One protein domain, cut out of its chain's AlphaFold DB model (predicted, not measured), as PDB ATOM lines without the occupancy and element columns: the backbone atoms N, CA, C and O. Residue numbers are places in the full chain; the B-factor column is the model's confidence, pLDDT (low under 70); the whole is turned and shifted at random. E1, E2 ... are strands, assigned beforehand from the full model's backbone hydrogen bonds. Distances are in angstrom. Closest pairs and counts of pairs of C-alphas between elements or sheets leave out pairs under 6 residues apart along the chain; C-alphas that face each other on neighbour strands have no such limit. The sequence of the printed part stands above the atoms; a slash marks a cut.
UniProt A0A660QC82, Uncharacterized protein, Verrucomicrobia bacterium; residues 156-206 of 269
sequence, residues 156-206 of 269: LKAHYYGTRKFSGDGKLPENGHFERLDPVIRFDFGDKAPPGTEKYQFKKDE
ATOM      1  N   LEU A 156       9.736  29.950  61.208       89.69
ATOM      2  CA  LEU A 156      10.670  30.776  60.459       89.69
ATOM      3  C   LEU A 156       9.954  31.348  59.240       89.69
ATOM      4  O   LEU A 156       9.204  30.646  58.553       89.69
ATOM      5  N   LYS A 157      10.184  32.635  58.980       89.44
ATOM      6  CA  LYS A 157       9.663  33.298  57.793       89.44
ATOM      7  C   LYS A 157      10.402  32.740  56.586       89.44
ATOM      8  O   LYS A 157      11.627  32.772  56.528       89.44
ATOM      9  N   ALA A 158       9.662  32.194  55.637       90.31
ATOM     10  CA  ALA A 158      10.210  31.511  54.484       90.31
ATOM     11  C   ALA A 158       9.840  32.265  53.209       90.31
ATOM     12  O   ALA A 158       8.662  32.430  52.889       90.31
ATOM     13  N   HIS A 159      10.858  32.701  52.474       88.62
ATOM     14  CA  HIS A 159      10.727  33.291  51.151       88.62
ATOM     15  C   HIS A 159      11.057  32.228  50.108       88.62
ATOM     16  O   HIS A 159      12.178  31.715  50.057       88.62
ATOM     17  N   TYR A 160      10.072  31.893  49.288       88.44
ATOM     18  CA  TYR A 160      10.182  30.914  48.215       88.44
ATOM     19  C   TYR A 160      10.395  31.638  46.893       88.44
ATOM     20  O   TYR A 160       9.640  32.550  46.568       88.44
ATOM     21  N   TYR A 161      11.377  31.201  46.111       86.44
ATOM     22  CA  TYR A 161      11.725  31.782  44.817       86.44
ATOM     23  C   TYR A 161      11.702  30.708  43.730       86.44
ATOM     24  O   TYR A 161      12.314  29.650  43.886       86.44
ATOM     25  N   GLY A 162      11.064  31.004  42.598       83.56
ATOM     26  CA  GLY A 162      10.980  30.102  41.441       83.56
ATOM     27  C   GLY A 162      12.250  30.051  40.587       83.56
ATOM     28  O   GLY A 162      12.189  29.687  39.419       83.56
ATOM     29  N   THR A 163      13.387  30.487  41.135       80.12
ATOM     30  CA  THR A 163      14.695  30.483  40.468       80.12
ATOM     31  C   THR A 163      15.778  30.045  41.450       80.12
ATOM     32  O   THR A 163      15.582  30.075  42.671       80.12
ATOM     33  N   ARG A 164      16.956  29.665  40.940       76.69
ATOM     34  CA  ARG A 164      18.094  29.262  41.785       76.69
ATOM     35  C   ARG A 164      18.726  30.416  42.575       76.69
ATOM     36  O   ARG A 164      19.444  30.168  43.543       76.69
ATOM     37  N   LYS A 165      18.524  31.665  42.146       73.94
ATOM     38  CA  LYS A 165      19.129  32.845  42.774       73.94
ATOM     39  C   LYS A 165      18.128  33.523  43.702       73.94
ATOM     40  O   LYS A 165      16.981  33.755  43.334       73.94
ATOM     41  N   PHE A 166      18.605  33.925  44.875       72.19
ATOM     42  CA  PHE A 166      17.906  34.908  45.690       72.19
ATOM     43  C   PHE A 166      18.012  36.255  44.971       72.19
ATOM     44  O   PHE A 166      19.113  36.669  44.613       72.19
ATOM     45  N   SER A 167      16.887  36.906  44.686       59.78
ATOM     46  CA  SER A 167      16.888  38.167  43.943       59.78
ATOM     47  C   SER A 167      17.617  39.258  44.726       59.78
ATOM     48  O   SER A 167      17.099  39.758  45.720       59.78
ATOM     49  N   GLY A 168      18.807  39.629  44.258       46.97
ATOM     50  CA  GLY A 168      19.369  40.960  44.459       46.97
ATOM     51  C   GLY A 168      19.087  41.776  43.199       46.97
ATOM     52  O   GLY A 168      19.515  41.382  42.117       46.97
ATOM     53  N   ASP A 169      18.316  42.852  43.339       46.69
ATOM     54  CA  ASP A 169      18.143  43.953  42.374       46.69
ATOM     55  C   ASP A 169      17.548  43.672  40.976       46.69
ATOM     56  O   ASP A 169      17.431  44.590  40.165       46.69
ATOM     57  N   GLY A 170      17.082  42.458  40.675       48.00
ATOM     58  CA  GLY A 170      16.394  42.147  39.415       48.00
ATOM     59  C   GLY A 170      14.923  41.819  39.637       48.00
ATOM     60  O   GLY A 170      14.629  40.848  40.322       48.00
ATOM     61  N   LYS A 171      14.006  42.601  39.045       51.72
ATOM     62  CA  LYS A 171      12.545  42.392  39.074       51.72
ATOM     63  C   LYS A 171      12.185  40.919  38.829       51.72
ATOM     64  O   LYS A 171      12.088  40.483  37.683       51.72
ATOM     65  N   LEU A 172      11.963  40.154  39.899       57.69
ATOM     66  CA  LEU A 172      11.216  38.910  39.789       57.69
ATOM     67  C   LEU A 172       9.816  39.276  39.277       57.69
ATOM     68  O   LEU A 172       9.299  40.333  39.652       57.69
ATOM     69  N   PRO A 173       9.183  38.433  38.447       58.59
ATOM     70  CA  PRO A 173       7.761  38.585  38.174       58.59
ATOM     71  C   PRO A 173       7.021  38.705  39.513       58.59
ATOM     72  O   PRO A 173       7.392  38.014  40.465       58.59
ATOM     73  N   GLU A 174       5.975  39.532  39.607       61.31
ATOM     74  CA  GLU A 174       5.149  39.644  40.830       61.31
ATOM     75  C   GLU A 174       4.651  38.267  41.319       61.31
ATOM     76  O   GLU A 174       4.424  38.057  42.504       61.31
ATOM     77  N   ASN A 175       4.594  37.291  40.404       64.75
ATOM     78  CA  ASN A 175       4.220  35.899  40.635       64.75
ATOM     79  C   ASN A 175       5.420  34.919  40.667       64.75
ATOM     80  O   ASN A 175       5.250  33.729  40.428       64.75
ATOM     81  N   GLY A 176       6.650  35.387  40.885       71.25
ATOM     82  CA  GLY A 176       7.870  34.560  40.894       71.25
ATOM     83  C   GLY A 176       8.376  34.186  42.290       71.25
ATOM     84  O   GLY A 176       9.357  33.450  42.420       71.25
ATOM     85  N   HIS A 177       7.734  34.714  43.330       79.81
ATOM     86  CA  HIS A 177       8.067  34.457  44.723       79.81
ATOM     87  C   HIS A 177       6.821  34.531  45.604       79.81
ATOM     88  O   HIS A 177       5.834  35.167  45.241       79.81
ATOM     89  N   PHE A 178       6.867  33.881  46.763       84.12
ATOM     90  CA  PHE A 178       5.839  34.035  47.788       84.12
ATOM     91  C   PHE A 178       6.431  33.829  49.183       84.12
ATOM     92  O   PHE A 178       7.507  33.243  49.345       84.12
ATOM     93  N   GLU A 179       5.720  34.321  50.194       87.25
ATOM     94  CA  GLU A 179       6.116  34.221  51.594       87.25
ATOM     95  C   GLU A 179       5.155  33.311  52.354       87.25
ATOM     96  O   GLU A 179       3.936  33.391  52.184       87.25
ATOM     97  N   ARG A 180       5.700  32.459  53.221       88.31
ATOM     98  CA  ARG A 180       4.913  31.723  54.215       88.31
ATOM     99  C   ARG A 180       5.678  31.577  55.519       88.31
ATOM    100  O   ARG A 180       6.899  31.690  55.553       88.31
ATOM    101  N   LEU A 181       4.950  31.307  56.592       90.31
ATOM    102  CA  LEU A 181       5.537  30.967  57.881       90.31
ATOM    103  C   LEU A 181       5.643  29.444  57.985       90.31
ATOM    104  O   LEU A 181       4.623  28.758  57.940       90.31
ATOM    105  N   ASP A 182       6.863  28.929  58.123       89.88
ATOM    106  CA  ASP A 182       7.128  27.501  58.288       89.88
ATOM    107  C   ASP A 182       7.385  27.191  59.774       89.88
ATOM    108  O   ASP A 182       8.434  27.581  60.295       89.88
ATOM    109  N   PRO A 183       6.485  26.475  60.485       90.25
ATOM    110  CA  PRO A 183       6.670  26.176  61.909       90.25
ATOM    111  C   PRO A 183       7.914  25.327  62.194       90.25
ATOM    112  O   PRO A 183       8.548  25.469  63.238       90.25
ATOM    113  N   VAL A 184       8.256  24.429  61.266       90.38
ATOM    114  CA  VAL A 184       9.401  23.518  61.355       90.38
ATOM    115  C   VAL A 184      10.041  23.381  59.976       90.38
ATOM    116  O   VAL A 184       9.350  23.124  58.992       90.38
ATOM    117  N   ILE A 185      11.373  23.468  59.906       91.06
ATOM    118  CA  ILE A 185      12.128  23.163  58.681       91.06
ATOM    119  C   ILE A 185      12.353  21.649  58.605       91.06
ATOM    120  O   ILE A 185      13.359  21.114  59.074       91.06
ATOM    121  N   ARG A 186      11.380  20.939  58.031       91.31
ATOM    122  CA  ARG A 186      11.470  19.504  57.730       91.31
ATOM    123  C   ARG A 186      10.679  19.209  56.462       91.31
ATOM    124  O   ARG A 186       9.489  18.914  56.523       91.31
ATOM    125  N   PHE A 187      11.357  19.285  55.324       89.06
ATOM    126  CA  PHE A 187      10.733  19.133  54.014       89.06
ATOM    127  C   PHE A 187      11.336  17.974  53.226       89.06
ATOM    128  O   PHE A 187      12.556  17.832  53.153       89.06
ATOM    129  N   ASP A 188      10.464  17.193  52.595       87.81
ATOM    130  CA  ASP A 188      10.810  16.301  51.495       87.81
ATOM    131  C   ASP A 188       9.824  16.542  50.353       87.81
ATOM    132  O   ASP A 188       8.648  16.191  50.439       87.81
ATOM    133  N   PHE A 189      10.297  17.214  49.306       84.81
ATOM    134  CA  PHE A 189       9.465  17.576  48.160       84.81
ATOM    135  C   PHE A 189       9.425  16.480  47.083       84.81
ATOM    136  O   PHE A 189       8.652  16.592  46.132       84.81
ATOM    137  N   GLY A 190      10.222  15.409  47.216       85.44
ATOM    138  CA  GLY A 190      10.326  14.379  46.178       85.44
ATOM    139  C   GLY A 190      10.715  14.987  44.826       85.44
ATOM    140  O   GLY A 190      11.724  15.686  44.750       85.44
ATOM    141  N   ASP A 191       9.886  14.744  43.808       82.94
ATOM    142  CA  ASP A 191      10.026  15.272  42.441       82.94
ATOM    143  C   ASP A 191       9.059  16.435  42.139       82.94
ATOM    144  O   ASP A 191       8.756  16.726  40.978       82.94
ATOM    145  N   LYS A 192       8.516  17.076  43.178       84.50
ATOM    146  CA  LYS A 192       7.541  18.170  43.066       84.50
ATOM    147  C   LYS A 192       8.149  19.498  43.512       84.50
ATOM    148  O   LYS A 192       9.100  19.538  44.288       84.50
ATOM    149  N   ALA A 193       7.563  20.595  43.039       83.25
ATOM    150  CA  ALA A 193       7.822  21.915  43.603       83.25
ATOM    151  C   ALA A 193       7.186  22.040  45.008       83.25
ATOM    152  O   ALA A 193       6.294  21.255  45.351       83.25
ATOM    153  N   PRO A 194       7.625  23.003  45.842       84.75
ATOM    154  CA  PRO A 194       7.040  23.215  47.164       84.75
ATOM    155  C   PRO A 194       5.515  23.435  47.113       84.75
ATOM    156  O   PRO A 194       5.044  24.151  46.233       84.75
ATOM    157  N   PRO A 195       4.725  22.887  48.055       80.81
ATOM    158  CA  PRO A 195       3.275  23.099  48.085       80.81
ATOM    159  C   PRO A 195       2.911  24.590  48.142       80.81
ATOM    160  O   PRO A 195       3.532  25.336  48.908       80.81
ATOM    161  N   GLY A 196       1.907  25.015  47.369       76.88
ATOM    162  CA  GLY A 196       1.474  26.417  47.273       76.88
ATOM    163  C   GLY A 196       2.150  27.202  46.145       76.88
ATOM    164  O   GLY A 196       1.872  28.388  45.969       76.88
ATOM    165  N   THR A 197       3.028  26.551  45.375       74.25
ATOM    166  CA  THR A 197       3.730  27.129  44.218       74.25
ATOM    167  C   THR A 197       2.992  26.960  42.893       74.25
ATOM    168  O   THR A 197       3.436  27.490  41.875       74.25
ATOM    169  N   GLU A 198       1.860  26.257  42.880       74.50
ATOM    170  CA  GLU A 198       1.142  25.881  41.660       74.50
ATOM    171  C   GLU A 198       0.680  27.122  40.883       74.50
ATOM    172  O   GLU A 198       0.825  27.193  39.663       74.50
ATOM    173  N   LYS A 199       0.222  28.152  41.607       72.25
ATOM    174  CA  LYS A 199      -0.173  29.461  41.056       72.25
ATOM    175  C   LYS A 199       1.004  30.243  40.450       72.25
ATOM    176  O   LYS A 199       0.797  31.123  39.620       72.25
ATOM    177  N   TYR A 200       2.227  29.913  40.856       72.19
ATOM    178  CA  TYR A 200       3.459  30.630  40.529       72.19
ATOM    179  C   TYR A 200       4.337  29.879  39.513       72.19
ATOM    180  O   TYR A 200       5.414  30.353  39.160       72.19
ATOM    181  N   GLN A 201       3.878  28.718  39.022       71.06
ATOM    182  CA  GLN A 201       4.533  27.916  37.979       71.06
ATOM    183  C   GLN A 201       5.988  27.538  38.301       71.06
ATOM    184  O   GLN A 201       6.848  27.504  37.417       71.06
ATOM    185  N   PHE A 202       6.287  27.250  39.570       79.94
ATOM    186  CA  PHE A 202       7.641  26.845  39.946       79.94
ATOM    187  C   PHE A 202       8.005  25.530  39.259       79.94
ATOM    188  O   PHE A 202       7.251  24.554  39.281       79.94
ATOM    189  N   LYS A 203       9.203  25.490  38.673       77.94
ATOM    190  CA  LYS A 203       9.761  24.257  38.121       77.94
ATOM    191  C   LYS A 203      10.293  23.402  39.264       77.94
ATOM    192  O   LYS A 203      10.966  23.904  40.160       77.94
ATOM    193  N   LYS A 204      10.055  22.092  39.198       78.81
ATOM    194  CA  LYS A 204      10.589  21.130  40.178       78.81
ATOM    195  C   LYS A 204      12.124  21.152  40.270       78.81
ATOM    196  O   LYS A 204      12.670  20.903  41.337       78.81
ATOM    197  N   ASP A 205      12.800  21.472  39.166       80.56
ATOM    198  CA  ASP A 205      14.260  21.382  39.053       80.56
ATOM    199  C   ASP A 205      14.969  22.686  39.452       80.56
ATOM    200  O   ASP A 205      16.180  22.692  39.671       80.56
ATOM    201  N   GLU A 206      14.235  23.800  39.552       83.50
ATOM    202  CA  GLU A 206      14.827  25.109  39.806       83.50
ATOM    203  C   GLU A 206      13.970  25.952  40.752       83.50
ATOM    204  O   GLU A 206      13.039  26.646  40.348       83.50
TER     205      GLU A 206
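What this domain is: This is residues 156 to 206 of the 269 residues of an uncharacterized protein of Verrucomicrobia bacterium (UniProt A0A660QC82). The model shows little regular structure: a single hairpin of two antiparallel strands, E1 and E2, with long stretches that hold no named element, residues 162 to 176 and residues 183 to 206. The long link between the strands, residues 162 to 176, makes a wide loop at one end of the hairpin, and after E2 residues 183 to 206 run without a named element. The printed part has 51 residues with no named helix and two named strands, E1 then E2; the class is all strand, though under half of the residues are in named elements. The whole is compact, with a radius of gyration of the C-alphas of 11.2 A, and spans 30 by 24 by 18 A.

How they stand to each other: E1, residues 156 to 161, and E2, residues 177 to 182, form a hairpin and are antiparallel neighbours, with 156 degrees between their directions. C-alphas 161 and 177 face each other at 4.5 A. N 158 and O 180 are within hydrogen-bond range at 2.8 A, as are N 182 and O 156 at 2.9 A.

Where its parts are: E1 is 15.7 A long from C-alpha 156 at (10.670, 30.776, 60.459). E2 is 15.3 A long and ends at C-alpha 182, (7.128, 27.501, 58.288).

The domain as a whole: The C-alphas farthest apart, of Asp 169 and Gly 190, are 30.8 A apart. The printed part has no cut. The pLDDT is under 70 at residues 167 to 175.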